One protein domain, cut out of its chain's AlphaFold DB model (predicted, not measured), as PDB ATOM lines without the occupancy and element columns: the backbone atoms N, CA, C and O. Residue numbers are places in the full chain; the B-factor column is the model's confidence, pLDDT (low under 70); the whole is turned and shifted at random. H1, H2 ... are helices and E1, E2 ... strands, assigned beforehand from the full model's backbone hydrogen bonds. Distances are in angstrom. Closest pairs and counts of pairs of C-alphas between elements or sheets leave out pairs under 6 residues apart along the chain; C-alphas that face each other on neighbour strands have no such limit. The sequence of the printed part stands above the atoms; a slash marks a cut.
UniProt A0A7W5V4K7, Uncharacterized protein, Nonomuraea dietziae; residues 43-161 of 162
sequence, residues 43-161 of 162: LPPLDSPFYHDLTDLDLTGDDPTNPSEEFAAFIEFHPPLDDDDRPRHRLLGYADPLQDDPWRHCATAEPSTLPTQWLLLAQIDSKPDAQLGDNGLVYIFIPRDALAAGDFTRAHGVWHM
ATOM      1  N   LEU A  43     -51.234   9.080   4.118       74.50
ATOM      2  CA  LEU A  43     -50.727  10.337   3.575       74.50
ATOM      3  C   LEU A  43     -49.183  10.351   3.642       74.50
ATOM      4  O   LEU A  43     -48.606   9.570   4.410       74.50
ATOM      5  N   PRO A  44     -48.492  11.174   2.829       73.38
ATOM      6  CA  PRO A  44     -47.067  11.420   3.035       73.38
ATOM      7  C   PRO A  44     -46.804  11.961   4.450       73.38
ATOM      8  O   PRO A  44     -47.676  12.654   4.984       73.38
ATOM      9  N   PRO A  45     -45.636  11.692   5.062       74.38
ATOM     10  CA  PRO A  45     -45.273  12.325   6.327       74.38
ATOM     11  C   PRO A  45     -44.996  13.816   6.132       74.38
ATOM     12  O   PRO A  45     -44.663  14.247   5.026       74.38
ATOM     13  N   LEU A  46     -45.133  14.596   7.205       71.44
ATOM     14  CA  LEU A  46     -45.020  16.059   7.155       71.44
ATOM     15  C   LEU A  46     -43.647  16.529   6.660       71.44
ATOM     16  O   LEU A  46     -43.587  17.458   5.860       71.44
ATOM     17  N   ASP A  47     -42.578  15.821   7.028       65.75
ATOM     18  CA  ASP A  47     -41.197  16.129   6.621       65.75
ATOM     19  C   ASP A  47     -40.890  15.737   5.161       65.75
ATOM     20  O   ASP A  47     -39.751  15.796   4.697       65.75
ATOM     21  N   SER A  48     -41.899  15.275   4.419       72.06
ATOM     22  CA  SER A  48     -41.744  14.838   3.039       72.06
ATOM     23  C   SER A  48     -41.779  16.011   2.052       72.06
ATOM     24  O   SER A  48     -42.604  16.920   2.195       72.06
ATOM     25  N   PRO A  49     -41.009  15.958   0.943       71.75
ATOM     26  CA  PRO A  49     -41.025  16.998  -0.089       71.75
ATOM     27  C   PRO A  49     -42.401  17.226  -0.740       71.75
ATOM     28  O   PRO A  49     -42.605  18.255  -1.375       71.75
ATOM     29  N   PHE A  50     -43.358  16.300  -0.602       75.06
ATOM     30  CA  PHE A  50     -44.671  16.407  -1.252       75.06
ATOM     31  C   PHE A  50     -45.530  17.569  -0.749       75.06
ATOM     32  O   PHE A  50     -46.389  18.034  -1.497       75.06
ATOM     33  N   TYR A  51     -45.321  18.037   0.483       70.00
ATOM     34  CA  TYR A  51     -46.080  19.172   1.006       70.00
ATOM     35  C   TYR A  51     -45.421  20.521   0.714       70.00
ATOM     36  O   TYR A  51     -46.136  21.502   0.530       70.00
ATOM     37  N   HIS A  52     -44.094  20.555   0.550       64.81
ATOM     38  CA  HIS A  52     -43.375  21.760   0.123       64.81
ATOM     39  C   HIS A  52     -43.835  22.278  -1.253       64.81
ATOM     40  O   HIS A  52     -43.782  23.475  -1.497       64.81
ATOM     41  N   ASP A  53     -44.308  21.396  -2.140       59.72
ATOM     42  CA  ASP A  53     -44.833  21.785  -3.459       59.72
ATOM     43  C   ASP A  53     -46.324  22.194  -3.420       59.72
ATOM     44  O   ASP A  53     -46.817  22.843  -4.344       59.72
ATOM     45  N   LEU A  54     -47.075  21.776  -2.392       57.75
ATOM     46  CA  LEU A  54     -48.524  22.019  -2.278       57.75
ATOM     47  C   LEU A  54     -48.852  23.337  -1.583       57.75
ATOM     48  O   LEU A  54     -49.916  23.917  -1.809       57.75
ATOM     49  N   THR A  55     -47.948  23.794  -0.733       52.62
ATOM     50  CA  THR A  55     -48.067  25.047  -0.012       52.62
ATOM     51  C   THR A  55     -46.797  25.836  -0.277       52.62
ATOM     52  O   THR A  55     -45.724  25.305  -0.030       52.62
ATOM     53  N   ASP A  56     -46.878  27.114  -0.660       54.41
ATOM     54  CA  ASP A  56     -45.723  28.045  -0.624       54.41
ATOM     55  C   ASP A  56     -45.172  28.253   0.819       54.41
ATOM     56  O   ASP A  56     -44.432  29.195   1.098       54.41
ATOM     57  N   LEU A  57     -45.580  27.399   1.760       52.81
ATOM     58  CA  LEU A  57     -45.199  27.367   3.154       52.81
ATOM     59  C   LEU A  57     -43.956  26.490   3.290       52.81
ATOM     60  O   LEU A  57     -43.946  25.317   2.915       52.81
ATOM     61  N   ASP A  58     -42.908  27.064   3.866       53.38
ATOM     62  CA  ASP A  58     -41.795  26.297   4.403       53.38
ATOM     63  C   ASP A  58     -42.271  25.558   5.661       53.38
ATOM     64  O   ASP A  58     -42.291  26.104   6.763       53.38
ATOM     65  N   LEU A  59     -42.721  24.317   5.466       52.34
ATOM     66  CA  LEU A  59     -43.222  23.448   6.532       52.34
ATOM     67  C   LEU A  59     -42.101  22.906   7.426       52.34
ATOM     68  O   LEU A  59     -42.388  22.371   8.488       52.34
ATOM     69  N   THR A  60     -40.834  23.045   7.032       51.47
ATOM     70  CA  THR A  60     -39.719  22.632   7.893       51.47
ATOM     71  C   THR A  60     -39.399  23.670   8.961       51.47
ATOM     72  O   THR A  60     -38.898  23.286  10.012       51.47
ATOM     73  N   GLY A  61     -39.774  24.938   8.732       46.81
ATOM     74  CA  GLY A  61     -39.597  26.050   9.663       46.81
ATOM     75  C   GLY A  61     -38.127  26.340  10.001       46.81
ATOM     76  O   GLY A  61     -37.334  25.452  10.283       46.81
ATOM     77  N   ASP A  62     -37.747  27.615  10.067       48.72
ATOM     78  CA  ASP A  62     -36.403  27.993  10.539       48.72
ATOM     79  C   ASP A  62     -36.165  27.630  12.031       48.72
ATOM     80  O   ASP A  62     -35.026  27.659  12.503       48.72
ATOM     81  N   ASP A  63     -37.225  27.292  12.787       51.81
ATOM     82  CA  ASP A  63     -37.178  26.908  14.204       51.81
ATOM     83  C   ASP A  63     -38.298  25.897  14.574       51.81
ATOM     84  O   ASP A  63     -39.469  26.286  14.668       51.81
ATOM     85  N   PRO A  64     -37.974  24.621  14.866       51.03
ATOM     86  CA  PRO A  64     -38.953  23.593  15.241       51.03
ATOM     87  C   PRO A  64     -39.644  23.855  16.591       51.03
ATOM     88  O   PRO A  64     -40.604  23.167  16.941       51.03
ATOM     89  N   THR A  65     -39.182  24.838  17.372       53.50
ATOM     90  CA  THR A  65     -39.804  25.226  18.649       53.50
ATOM     91  C   THR A  65     -40.835  26.347  18.514       53.50
ATOM     92  O   THR A  65     -41.565  26.615  19.472       53.50
ATOM     93  N   ASN A  66     -40.933  26.979  17.339       54.81
ATOM     94  CA  ASN A  66     -41.865  28.075  17.080       54.81
ATOM     95  C   ASN A  66     -42.492  27.971  15.676       54.81
ATOM     96  O   ASN A  66     -42.164  28.761  14.785       54.81
ATOM     97  N   PRO A  67     -43.393  26.997  15.468       55.81
ATOM     98  CA  PRO A  67     -44.060  26.822  14.189       55.81
ATOM     99  C   PRO A  67     -44.974  28.004  13.840       55.81
ATOM    100  O   PRO A  67     -45.585  28.610  14.722       55.81
ATOM    101  N   SER A  68     -45.118  28.315  12.549       60.78
ATOM    102  CA  SER A  68     -46.127  29.279  12.090       60.78
ATOM    103  C   SER A  68     -47.541  28.799  12.457       60.78
ATOM    104  O   SER A  68     -47.787  27.597  12.567       60.78
ATOM    105  N   GLU A  69     -48.502  29.716  12.632       61.88
ATOM    106  CA  GLU A  69     -49.903  29.351  12.942       61.88
ATOM    107  C   GLU A  69     -50.504  28.400  11.888       61.88
ATOM    108  O   GLU A  69     -51.311  27.529  12.208       61.88
ATOM    109  N   GLU A  70     -50.064  28.528  10.636       58.50
ATOM    110  CA  GLU A  70     -50.464  27.675   9.514       58.50
ATOM    111  C   GLU A  70     -49.906  26.247   9.651       58.50
ATOM    112  O   GLU A  70     -50.598  25.286   9.317       58.50
ATOM    113  N   PHE A  71     -48.699  26.088  10.206       60.75
ATOM    114  CA  PHE A  71     -48.089  24.784  10.487       60.75
ATOM    115  C   PHE A  71     -48.644  24.135  11.762       60.75
ATOM    116  O   PHE A  71     -48.830  22.917  11.808       60.75
ATOM    117  N   ALA A  72     -48.997  24.931  12.777       59.88
ATOM    118  CA  ALA A  72     -49.629  24.432  13.999       59.88
ATOM    119  C   ALA A  72     -50.947  23.686  13.704       59.88
ATOM    120  O   ALA A  72     -51.198  22.624  14.277       59.88
ATOM    121  N   ALA A  73     -51.740  24.185  12.747       60.62
ATOM    122  CA  ALA A  73     -52.959  23.517  12.283       60.62
ATOM    123  C   ALA A  73     -52.686  22.183  11.556       60.62
ATOM    124  O   ALA A  73     -53.518  21.276  11.598       60.62
ATOM    125  N   PHE A  74     -51.528  22.041  10.900       59.34
ATOM    126  CA  PHE A  74     -51.116  20.798  10.238       59.34
ATOM    127  C   PHE A  74     -50.635  19.736  11.236       59.34
ATOM    128  O   PHE A  74     -51.039  18.578  11.108       59.34
ATOM    129  N   ILE A  75     -49.847  20.123  12.250       58.78
ATOM    130  CA  ILE A  75     -49.411  19.218  13.333       58.78
ATOM    131  C   ILE A  75     -50.616  18.681  14.116       58.78
ATOM    132  O   ILE A  75     -50.669  17.496  14.430       58.78
ATOM    133  N   GLU A  76     -51.616  19.523  14.403       58.56
ATOM    134  CA  GLU A  76     -52.833  19.088  15.106       58.56
ATOM    135  C   GLU A  76     -53.600  18.003  14.324       58.56
ATOM    136  O   GLU A  76     -54.235  17.131  14.917       58.56
ATOM    137  N   PHE A  77     -53.502  18.016  12.990       56.03
ATOM    138  CA  PHE A  77     -54.141  17.034  12.114       56.03
ATOM    139  C   PHE A  77     -53.326  15.743  11.931       56.03
ATOM    140  O   PHE A  77     -53.895  14.715  11.562       56.03
ATOM    141  N   HIS A  78     -52.014  15.795  12.178       54.81
ATOM    142  CA  HIS A  78     -51.075  14.678  12.056       54.81
ATOM    143  C   HIS A  78     -50.160  14.636  13.282       54.81
ATOM    144  O   HIS A  78     -49.008  15.074  13.201       54.81
ATOM    145  N   PRO A  79     -50.652  14.130  14.429       53.00
ATOM    146  CA  PRO A  79     -49.790  13.937  15.580       53.00
ATOM    147  C   PRO A  79     -48.614  13.028  15.182       53.00
ATOM    148  O   PRO A  79     -48.831  12.069  14.431       53.00
ATOM    149  N   PRO A  80     -47.384  13.311  15.651       54.75
ATOM    150  CA  PRO A  80     -46.264  12.403  15.453       54.75
ATOM    151  C   PRO A  80     -46.673  11.017  15.951       54.75
ATOM    152  O   PRO A  80     -47.248  10.894  17.035       54.75
ATOM    153  N   LEU A  81     -46.445   9.994  15.127       54.66
ATOM    154  CA  LEU A  81     -46.737   8.616  15.505       54.66
ATOM    155  C   LEU A  81     -45.920   8.281  16.758       54.66
ATOM    156  O   LEU A  81     -44.722   8.578  16.803       54.66
ATOM    157  N   ASP A  82     -46.553   7.664  17.756       55.38
ATOM    158  CA  ASP A  82     -45.811   7.054  18.859       55.38
ATOM    159  C   ASP A  82     -44.799   6.056  18.264       55.38
ATOM    160  O   ASP A  82     -45.073   5.411  17.250       55.38
ATOM    161  N   ASP A  83     -43.618   5.915  18.872       55.50
ATOM    162  CA  ASP A  83     -42.557   5.035  18.348       55.50
ATOM    163  C   ASP A  83     -43.034   3.581  18.152       55.50
ATOM    164  O   ASP A  83     -42.563   2.881  17.256       55.50
ATOM    165  N   ASP A  84     -44.024   3.144  18.940       56.81
ATOM    166  CA  ASP A  84     -44.666   1.830  18.821       56.81
ATOM    167  C   ASP A  84     -45.597   1.691  17.593       56.81
ATOM    168  O   ASP A  84     -45.859   0.564  17.155       56.81
ATOM    169  N   ASP A  85     -46.046   2.813  17.018       58.19
ATOM    170  CA  ASP A  85     -46.927   2.911  15.847       58.19
ATOM    171  C   ASP A  85     -46.165   3.188  14.535       58.19
ATOM    172  O   ASP A  85     -46.765   3.163  13.452       58.19
ATOM    173  N   ARG A  86     -44.843   3.416  14.589       59.59
ATOM    174  CA  ARG A  86     -44.039   3.643  13.378       59.59
ATOM    175  C   ARG A  86     -43.982   2.384  12.487       59.59
ATOM    176  O   ARG A  86     -43.951   1.251  12.983       59.59
ATOM    177  N   PRO A  87     -43.985   2.516  11.145       60.22
ATOM    178  CA  PRO A  87     -44.138   1.379  10.243       60.22
ATOM    179  C   PRO A  87     -42.934   0.422  10.250       60.22
ATOM    180  O   PRO A  87     -41.869   0.711   9.709       60.22
ATOM    181  N   ARG A  88     -43.187  -0.799  10.735       75.06
ATOM    182  CA  ARG A  88     -42.230  -1.904  10.956       75.06
ATOM    183  C   ARG A  88     -41.589  -2.554   9.728       75.06
ATOM    184  O   ARG A  88     -40.880  -3.528   9.907       75.06
ATOM    185  N   HIS A  89     -41.915  -2.117   8.516       86.50
ATOM    186  CA  HIS A  89     -41.373  -2.469   7.190       86.50
ATOM    187  C   HIS A  89     -42.434  -2.044   6.174       86.50
ATOM    188  O   HIS A  89     -43.628  -2.231   6.421       86.50
ATOM    189  N   ARG A  90     -42.036  -1.564   4.996       86.19
ATOM    190  CA  ARG A  90     -42.997  -1.167   3.960       86.19
ATOM    191  C   ARG A  90     -42.490  -1.494   2.566       86.19
ATOM    192  O   ARG A  90     -41.292  -1.446   2.311       86.19
ATOM    193  N   LEU A  91     -43.420  -1.800   1.667       88.88
ATOM    194  CA  LEU A  91     -43.195  -1.788   0.225       88.88
ATOM    195  C   LEU A  91     -44.019  -0.652  -0.371       88.88
ATOM    196  O   LEU A  91     -45.219  -0.575  -0.109       88.88
ATOM    197  N   LEU A  92     -43.385   0.179  -1.198       88.94
ATOM    198  CA  LEU A  92     -44.011   1.352  -1.814       88.94
ATOM    199  C   LEU A  92     -44.565   2.373  -0.798       88.94
ATOM    200  O   LEU A  92     -44.345   2.273   0.407       88.94
ATOM    201  N   GLY A  93     -45.274   3.387  -1.295       86.44
ATOM    202  CA  GLY A  93     -45.839   4.459  -0.477       86.44
ATOM    203  C   GLY A  93     -44.813   5.542  -0.156       86.44
ATOM    204  O   GLY A  93     -44.000   5.905  -1.007       86.44
ATOM    205  N   TYR A  94     -44.875   6.063   1.066       86.25
ATOM    206  CA  TYR A  94     -43.996   7.121   1.547       86.25
ATOM    207  C   TYR A  94     -43.051   6.564   2.607       86.25
ATOM    208  O   TYR A  94     -43.464   5.733   3.420       86.25
ATOM    209  N   ALA A  95     -41.787   6.984   2.556       88.00
ATOM    210  CA  ALA A  95     -40.831   6.675   3.610       88.00
ATOM    211  C   ALA A  95     -41.265   7.361   4.898       88.00
ATOM    212  O   ALA A  95     -41.863   8.422   4.819       88.00
ATOM    213  N   ASP A  96     -40.951   6.770   6.042       84.25
ATOM    214  CA  ASP A  96     -41.090   7.391   7.356       84.25
ATOM    215  C   ASP A  96     -39.688   7.787   7.855       84.25
ATOM    216  O   ASP A  96     -38.921   6.898   8.252       84.25
ATOM    217  N   PRO A  97     -39.269   9.059   7.702       83.31
ATOM    218  CA  PRO A  97     -37.910   9.494   8.010       83.31
ATOM    219  C   PRO A  97     -37.561   9.336   9.494       83.31
ATOM    220  O   PRO A  97     -38.304   9.762  10.370       83.31
ATOM    221  N   LEU A  98     -36.393   8.753   9.782       81.50
ATOM    222  CA  LEU A  98     -35.856   8.688  11.146       81.50
ATOM    223  C   LEU A  98     -35.093   9.959  11.556       81.50
ATOM    224  O   LEU A  98     -35.087  10.324  12.727       81.50
ATOM    225  N   GLN A  99     -34.409  10.585  10.596       79.31
ATOM    226  CA  GLN A  99     -33.543  11.755  10.775       79.31
ATOM    227  C   GLN A  99     -33.933  12.818   9.735       79.31
ATOM    228  O   GLN A  99     -35.047  13.323   9.771       79.31
ATOM    229  N   ASP A 100     -33.047  13.110   8.781       79.25
ATOM    230  CA  ASP A 100     -33.282  14.059   7.694       79.25
ATOM    231  C   ASP A 100     -34.165  13.471   6.577       79.25
ATOM    232  O   ASP A 100     -34.403  12.262   6.507       79.25
ATOM    233  N   ASP A 101     -34.613  14.337   5.661       84.44
ATOM    234  CA  ASP A 101     -35.409  13.988   4.479       84.44
ATOM    235  C   ASP A 101     -34.638  13.016   3.544       84.44
ATOM    236  O   ASP A 101     -33.705  13.417   2.830       84.44
ATOM    237  N   PRO A 102     -35.045  11.732   3.467       88.62
ATOM    238  CA  PRO A 102     -34.340  10.737   2.669       88.62
ATOM    239  C   PRO A 102     -34.527  10.941   1.153       88.62
ATOM    240  O   PRO A 102     -33.693  10.487   0.361       88.62
ATOM    241  N   TRP A 103     -35.570  11.656   0.717       89.81
ATOM    242  CA  TRP A 103     -35.755  12.014  -0.692       89.81
ATOM    243  C   TRP A 103     -34.721  13.052  -1.136       89.81
ATOM    244  O   TRP A 103     -34.176  12.951  -2.240       89.81
ATOM    245  N   ARG A 104     -34.385  14.020  -0.271       87.00
ATOM    246  CA  ARG A 104     -33.308  14.993  -0.540       87.00
ATOM    247  C   ARG A 104     -31.937  14.339  -0.631       87.00
ATOM    248  O   ARG A 104     -31.127  14.759  -1.460       87.00
ATOM    249  N   HIS A 105     -31.680  13.292   0.152       89.31
ATOM    250  CA  HIS A 105     -30.435  12.524   0.047       89.31
ATOM    251  C   HIS A 105     -30.300  11.883  -1.342       89.31
ATOM    252  O   HIS A 105     -29.247  11.990  -1.976       89.31
ATOM    253  N   CYS A 106     -31.384  11.308  -1.871       90.56
ATOM    254  CA  CYS A 106     -31.398  10.753  -3.227       90.56
ATOM    255  C   CYS A 106     -31.209  11.839  -4.297       90.56
ATOM    256  O   CYS A 106     -30.387  11.682  -5.199       90.56
ATOM    257  N   ALA A 107     -31.898  12.977  -4.168       88.38
ATOM    258  CA  ALA A 107     -31.735  14.104  -5.088       88.38
ATOM    259  C   ALA A 107     -30.324  14.720  -5.041       88.38
ATOM    260  O   ALA A 107     -29.843  15.242  -6.038       88.38
ATOM    261  N   THR A 108     -29.620  14.630  -3.911       88.75
ATOM    262  CA  THR A 108     -28.211  15.045  -3.823       88.75
ATOM    263  C   THR A 108     -27.302  14.101  -4.614       88.75
ATOM    264  O   THR A 108     -26.351  14.553  -5.254       88.75
ATOM    265  N   ALA A 109     -27.597  12.797  -4.604       87.31
ATOM    266  CA  ALA A 109     -26.849  11.796  -5.362       87.31
ATOM    267  C   ALA A 109     -27.125  11.869  -6.876       87.31
ATOM    268  O   ALA A 109     -26.205  11.674  -7.670       87.31
ATOM    269  N   GLU A 110     -28.359  12.197  -7.279       90.25
ATOM    270  CA  GLU A 110     -28.737  12.423  -8.681       90.25
ATOM    271  C   GLU A 110     -29.453  13.783  -8.860       90.25
ATOM    272  O   GLU A 110     -30.683  13.844  -8.933       90.25
ATOM    273  N   PRO A 111     -28.701  14.899  -8.982       89.38
ATOM    274  CA  PRO A 111     -29.265  16.258  -8.979       89.38
ATOM    275  C   PRO A 111     -30.218  16.589 -10.131       89.38
ATOM    276  O   PRO A 111     -30.950  17.574 -10.066       89.38
ATOM    277  N   SER A 112     -30.210  15.795 -11.204       90.56
ATOM    278  CA  SER A 112     -31.156  15.929 -12.315       90.56
ATOM    279  C   SER A 112     -32.568  15.448 -11.977       90.56
ATOM    280  O   SER A 112     -33.501  15.768 -12.714       90.56
ATOM    281  N   THR A 113     -32.733  14.695 -10.888       90.50
ATOM    282  CA  THR A 113     -34.010  14.116 -10.471       90.50
ATOM    283  C   THR A 113     -34.501  14.809  -9.203       90.50
ATOM    284  O   THR A 113     -33.912  14.683  -8.130       90.50
ATOM    285  N   LEU A 114     -35.609  15.546  -9.332       87.19
ATOM    286  CA  LEU A 114     -36.225  16.268  -8.217       87.19
ATOM    287  C   LEU A 114     -36.638  15.306  -7.086       87.19
ATOM    288  O   LEU A 114     -37.099  14.204  -7.397       87.19
ATOM    289  N   PRO A 115     -36.586  15.720  -5.801       87.62
ATOM    290  CA  PRO A 115     -37.002  14.891  -4.664       87.62
ATOM    291  C   PRO A 115     -38.375  14.224  -4.850       87.62
ATOM    292  O   PRO A 115     -38.528  13.031  -4.604       87.62
ATOM    293  N   THR A 116     -39.357  14.950  -5.395       85.69
ATOM    294  CA  THR A 116     -40.727  14.452  -5.626       85.69
ATOM    295  C   THR A 116     -40.861  13.426  -6.759       85.69
ATOM    296  O   THR A 116     -41.926  12.827  -6.929       85.69
ATOM    297  N   GLN A 117     -39.799  13.188  -7.539       91.06
ATOM    298  CA  GLN A 117     -39.751  12.136  -8.562       91.06
ATOM    299  C   GLN A 117     -39.206  10.806  -8.035       91.06
ATOM    300  O   GLN A 117     -39.282   9.801  -8.747       91.06
ATOM    301  N   TRP A 118     -38.699  10.773  -6.804       93.75
ATOM    302  CA  TRP A 118     -38.233   9.551  -6.164       93.75
ATOM    303  C   TRP A 118     -39.390   8.813  -5.495       93.75
ATOM    304  O   TRP A 118     -40.155   9.372  -4.708       93.75
ATOM    305  N   LEU A 119     -39.513   7.529  -5.815       93.88
ATOM    306  CA  LEU A 119     -40.529   6.634  -5.279       93.88
ATOM    307  C   LEU A 119     -39.874   5.655  -4.314       93.88
ATOM    308  O   LEU A 119     -38.840   5.075  -4.642       93.88
ATOM    309  N   LEU A 120     -40.482   5.439  -3.147       94.06
ATOM    310  CA  LEU A 120     -40.049   4.377  -2.246       94.06
ATOM    311  C   LEU A 120     -40.330   3.021  -2.908       94.06
ATOM    312  O   LEU A 120     -41.440   2.776  -3.374       94.06
ATOM    313  N   LEU A 121     -39.342   2.134  -2.929       94.94
ATOM    314  CA  LEU A 121     -39.506   0.714  -3.238       94.94
ATOM    315  C   LEU A 121     -39.699  -0.093  -1.962       94.94
ATOM    316  O   LEU A 121     -40.632  -0.892  -1.874       94.94
ATOM    317  N   ALA A 122     -38.831   0.135  -0.976       93.38
ATOM    318  CA  ALA A 122     -38.867  -0.577   0.288       93.38
ATOM    319  C   ALA A 122     -38.336   0.278   1.439       93.38
ATOM    320  O   ALA A 122     -37.369   1.015   1.275       93.38
ATOM    321  N   GLN A 123     -38.939   0.104   2.609       92.38
ATOM    322  CA  GLN A 123     -38.420   0.553   3.895       92.38
ATOM    323  C   GLN A 123     -38.190  -0.673   4.772       92.38
ATOM    324  O   GLN A 123     -39.096  -1.491   4.975       92.38
ATOM    325  N   ILE A 124     -36.972  -0.797   5.284       91.44
ATOM    326  CA  ILE A 124     -36.527  -1.900   6.120       91.44
ATOM    327  C   ILE A 124     -36.149  -1.323   7.478       91.44
ATOM    328  O   ILE A 124     -35.186  -0.575   7.586       91.44
ATOM    329  N   ASP A 125     -36.936  -1.670   8.487       89.12
ATOM    330  CA  ASP A 125     -36.729  -1.269   9.868       89.12
ATOM    331  C   ASP A 125     -35.876  -2.300  10.616       89.12
ATOM    332  O   ASP A 125     -35.852  -3.489  10.263       89.12
ATOM    333  N   SER A 126     -35.184  -1.841  11.650       86.38
ATOM    334  CA  SER A 126     -34.487  -2.710  12.584       86.38
ATOM    335  C   SER A 126     -35.472  -3.592  13.345       86.38
ATOM    336  O   SER A 126     -36.579  -3.202  13.710       86.38
ATOM    337  N   LYS A 127     -35.043  -4.817  13.632       82.69
ATOM    338  CA  LYS A 127     -35.744  -5.733  14.533       82.69
ATOM    339  C   LYS A 127     -34.808  -6.258  15.605       82.69
ATOM    340  O   LYS A 127     -33.596  -6.290  15.387       82.69
ATOM    341  N   PRO A 128     -35.345  -6.777  16.726       79.50
ATOM    342  CA  PRO A 128     -34.531  -7.418  17.758       79.50
ATOM    343  C   PRO A 128     -33.564  -8.487  17.226       79.50
ATOM    344  O   PRO A 128     -32.486  -8.664  17.785       79.50
ATOM    345  N   ASP A 129     -33.933  -9.193  16.155       78.81
ATOM    346  CA  ASP A 129     -33.139 -10.240  15.503       78.81
ATOM    347  C   ASP A 129     -32.379  -9.777  14.246       78.81
ATOM    348  O   ASP A 129     -31.576 -10.537  13.703       78.81
ATOM    349  N   ALA A 130     -32.602  -8.543  13.789       79.31
ATOM    350  CA  ALA A 130     -31.991  -7.966  12.595       79.31
ATOM    351  C   ALA A 130     -31.805  -6.453  12.781       79.31
ATOM    352  O   ALA A 130     -32.619  -5.648  12.335       79.31
ATOM    353  N   GLN A 131     -30.736  -6.083  13.481       85.00
ATOM    354  CA  GLN A 131     -30.408  -4.695  13.804       85.00
ATOM    355  C   GLN A 131     -29.667  -4.005  12.654       85.00
ATOM    356  O   GLN A 131     -28.713  -4.562  12.104       85.00
ATOM    357  N   LEU A 132     -30.080  -2.782  12.318       83.75
ATOM    358  CA  LEU A 132     -29.464  -1.938  11.292       83.75
ATOM    359  C   LEU A 132     -28.760  -0.749  11.956       83.75
ATOM    360  O   LEU A 132     -29.220   0.387  11.886       83.75
ATOM    361  N   GLY A 133     -27.626  -1.013  12.607       86.50
ATOM    362  CA  GLY A 133     -26.918  -0.001  13.399       86.50
ATOM    363  C   GLY A 133     -27.570   0.184  14.770       86.50
ATOM    364  O   GLY A 133     -27.839  -0.810  15.444       86.50
ATOM    365  N   ASP A 134     -27.809   1.434  15.179       86.62
ATOM    366  CA  ASP A 134     -28.510   1.775  16.428       86.62
ATOM    367  C   ASP A 134     -30.020   1.927  16.184       86.62
ATOM    368  O   ASP A 134     -30.537   3.034  16.053       86.62
ATOM    369  N   ASN A 135     -30.710   0.790  16.018       83.69
ATOM    370  CA  ASN A 135     -32.133   0.722  15.648       83.69
ATOM    371  C   ASN A 135     -32.486   1.580  14.414       83.69
ATOM    372  O   ASN A 135     -33.495   2.276  14.384       83.69
ATOM    373  N   GLY A 136     -31.623   1.551  13.396       87.81
ATOM    374  CA  GLY A 136     -31.782   2.354  12.192       87.81
ATOM    375  C   GLY A 136     -32.785   1.805  11.175       87.81
ATOM    376  O   GLY A 136     -33.314   0.698  11.303       87.81
ATOM    377  N   LEU A 137     -32.968   2.581  10.109       90.44
ATOM    378  CA  LEU A 137     -33.863   2.323   8.985       90.44
ATOM    379  C   LEU A 137     -33.106   2.426   7.659       90.44
ATOM    380  O   LEU A 137     -32.308   3.341   7.441       90.44
ATOM    381  N   VAL A 138     -33.395   1.499   6.748       93.06
ATOM    382  CA  VAL A 138     -32.922   1.539   5.361       93.06
ATOM    383  C   VAL A 138     -34.097   1.793   4.430       93.06
ATOM    384  O   VAL A 138     -35.093   1.070   4.448       93.06
ATOM    385  N   TYR A 139     -33.947   2.778   3.561       94.19
ATOM    386  CA  TYR A 139     -34.904   3.137   2.527       94.19
ATOM    387  C   TYR A 139     -34.295   2.849   1.161       94.19
ATOM    388  O   TYR A 139     -33.139   3.182   0.910       94.19
ATOM    389  N   ILE A 140     -35.068   2.254   0.261       96.62
ATOM    390  CA  ILE A 140     -34.673   2.026  -1.128       96.62
ATOM    391  C   ILE A 140     -35.599   2.856  -1.999       96.62
ATOM    392  O   ILE A 140     -36.801   2.596  -2.021       96.62
ATOM    393  N   PHE A 141     -35.050   3.820  -2.728       96.81
ATOM    394  CA  PHE A 141     -35.790   4.675  -3.650       96.81
ATOM    395  C   PHE A 141     -35.416   4.398  -5.097       96.81
ATOM    396  O   PHE A 141     -34.336   3.897  -5.390       96.81
ATOM    397  N   ILE A 142     -36.305   4.766  -6.012       97.00
ATOM    398  CA  ILE A 142     -36.072   4.708  -7.453       97.00
ATOM    399  C   ILE A 142     -36.698   5.933  -8.135       97.00
ATOM    400  O   ILE A 142     -37.804   6.337  -7.754       97.00
ATOM    401  N   PRO A 143     -36.051   6.526  -9.152       96.12
ATOM    402  CA  PRO A 143     -36.678   7.541  -9.983       96.12
ATOM    403  C   PRO A 143     -37.917   6.981 -10.690       96.12
ATOM    404  O   PRO A 143     -37.936   5.838 -11.157       96.12
ATOM    405  N   ARG A 144     -38.974   7.789 -10.788       93.31
ATOM    406  CA  ARG A 144     -40.243   7.386 -11.411       93.31
ATOM    407  C   ARG A 144     -40.076   6.882 -12.848       93.31
ATOM    408  O   ARG A 144     -40.726   5.912 -13.233       93.31
ATOM    409  N   ASP A 145     -39.240   7.545 -13.640       94.44
ATOM    410  CA  ASP A 145     -38.947   7.176 -15.028       94.44
ATOM    411  C   ASP A 145     -38.188   5.844 -15.118       94.44
ATOM    412  O   ASP A 145     -38.527   5.001 -15.949       94.44
ATOM    413  N   ALA A 146     -37.228   5.618 -14.219       94.44
ATOM    414  CA  ALA A 146     -36.486   4.367 -14.119       94.44
ATOM    415  C   ALA A 146     -37.402   3.195 -13.739       94.44
ATOM    416  O   ALA A 146     -37.357   2.146 -14.381       94.44
ATOM    417  N   LEU A 147     -38.312   3.393 -12.776       94.12
ATOM    418  CA  LEU A 147     -39.315   2.382 -12.430       94.12
ATOM    419  C   LEU A 147     -40.220   2.049 -13.623       94.12
ATOM    420  O   LEU A 147     -40.476   0.876 -13.892       94.12
ATOM    421  N   ALA A 148     -40.677   3.065 -14.361       91.69
ATOM    422  CA  ALA A 148     -41.502   2.872 -15.552       91.69
ATOM    423  C   ALA A 148     -40.756   2.124 -16.673       91.69
ATOM    424  O   ALA A 148     -41.366   1.345 -17.405       91.69
ATOM    425  N   ALA A 149     -39.443   2.339 -16.790       92.25
ATOM    426  CA  ALA A 149     -38.575   1.638 -17.731       92.25
ATOM    427  C   ALA A 149     -38.140   0.238 -17.251       92.25
ATOM    428  O   ALA A 149     -37.549  -0.509 -18.030       92.25
ATOM    429  N   GLY A 150     -38.420  -0.130 -15.994       91.69
ATOM    430  CA  GLY A 150     -37.914  -1.360 -15.376       91.69
ATOM    431  C   GLY A 150     -36.404  -1.338 -15.105       91.69
ATOM    432  O   GLY A 150     -35.793  -2.397 -14.963       91.69
ATOM    433  N   ASP A 151     -35.797  -0.153 -15.046       94.44
ATOM    434  CA  ASP A 151     -34.370   0.038 -14.808       94.44
ATOM    435  C   ASP A 151     -34.078   0.208 -13.310       94.44
ATOM    436  O   ASP A 151     -33.979   1.311 -12.775       94.44
ATOM    437  N   PHE A 152     -33.920  -0.917 -12.616       94.00
ATOM    438  CA  PHE A 152     -33.598  -0.930 -11.186       94.00
ATOM    439  C   PHE A 152     -32.131  -0.596 -10.880       94.00
ATOM    440  O   PHE A 152     -31.765  -0.515  -9.709       94.00
ATOM    441  N   THR A 153     -31.281  -0.376 -11.893       94.12
ATOM    442  CA  THR A 153     -29.879   0.023 -11.666       94.12
ATOM    443  C   THR A 153     -29.763   1.443 -11.115       94.12
ATOM    444  O   THR A 153     -28.761   1.782 -10.492       94.12
ATOM    445  N   ARG A 154     -30.821   2.245 -11.281       93.81
ATOM    446  CA  ARG A 154     -30.965   3.597 -10.735       93.81
ATOM    447  C   ARG A 154     -31.640   3.626  -9.363       93.81
ATOM    448  O   ARG A 154     -32.149   4.664  -8.955       93.81
ATOM    449  N   ALA A 155     -31.719   2.498  -8.660       95.75
ATOM    450  CA  ALA A 155     -32.218   2.486  -7.290       95.75
ATOM    451  C   ALA A 155     -31.134   2.963  -6.308       95.75
ATOM    452  O   ALA A 155     -29.973   2.573  -6.417       95.75
ATOM    453  N   HIS A 156     -31.521   3.773  -5.322       95.62
ATOM    454  CA  HIS A 156     -30.628   4.316  -4.298       95.62
ATOM    455  C   HIS A 156     -31.056   3.871  -2.903       95.62
ATOM    456  O   HIS A 156     -32.235   3.926  -2.555       95.62
ATOM    457  N   GLY A 157     -30.078   3.440  -2.105       94.31
ATOM    458  CA  GLY A 157     -30.254   3.137  -0.690       94.31
ATOM    459  C   GLY A 157     -29.895   4.338   0.181       94.31
ATOM    460  O   GLY A 157     -28.821   4.914   0.015       94.31
ATOM    461  N   VAL A 158     -30.763   4.681   1.127       93.25
ATOM    462  CA  VAL A 158     -30.504   5.656   2.192       93.25
ATOM    463  C   VAL A 158     -30.569   4.918   3.522       93.25
ATOM    464  O   VAL A 158     -31.513   4.167   3.756       93.25
ATOM    465  N   TRP A 159     -29.569   5.100   4.381       92.56
ATOM    466  CA  TRP A 159     -29.497   4.439   5.684       92.56
ATOM    467  C   TRP A 159     -29.364   5.488   6.783       92.56
ATOM    468  O   TRP A 159     -28.387   6.234   6.802       92.56
ATOM    469  N   HIS A 160     -30.353   5.534   7.675       88.69
ATOM    470  CA  HIS A 160     -30.387   6.401   8.852       88.69
ATOM    471  C   HIS A 160     -30.315   5.557  10.129       88.69
ATOM    472  O   HIS A 160     -30.800   4.426  10.158       88.69
ATOM    473  N   MET A 161     -29.710   6.101  11.181       87.31
ATOM    474  CA  MET A 161     -29.568   5.477  12.504       87.31
ATOM    475  C   MET A 161     -29.678   6.556  13.583       87.31
ATOM    476  O   MET A 161     -29.445   7.719  13.269       87.31
TER     477      MET A 161
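AT A GLANCE: This is residues 43 to 161 of the 162 residues of an uncharacterized protein of Nonomuraea dietziae (UniProt A0A7W5V4K7). With little regular structure, the model is a three-stranded sheet with H3 over it, H4 across one end, and a looping stretch holding small helices H1 and H2 off to one side. The 119 residues, mixed and under half in named elements, run H1 H2 H3 E1 E2 H4 E3; the antiparallel sheet's order is E1 E2 E3. It is compact, radius of gyration of the C-alphas 15.2 A, spanning 43 by 38 by 21 A.

HOW THE PARTS SIT: H2, residues 69 to 77, is apart from H3, residues 102 to 109. H3 is on the sheet of E1, residues 118 to 125, E2, 137 to 143, and E3, 156 to 160; C-alphas 102 and 158, the closest of H3 and E3, are 6.4 A apart. N 121 and O 140 of the hairpin E1 and E2 are 2.7 A apart, N 139 and O 158 of E2 and E3 2.8 A. In H2, 3 of 5 O i to N i+4 pairs are within hydrogen-bond range.

IN THESE COORDINATES: H1, residues 49 to 52, begins at C-alpha 49 (-41.025, 16.998, -0.089). E1, 19.4 A long, bends by 61 degrees at residue 121. H4 is residues 144 to 149.

THE WHOLE: The printed part has no cut. pLDDT is under 70 at residues 47 and 52 to 87.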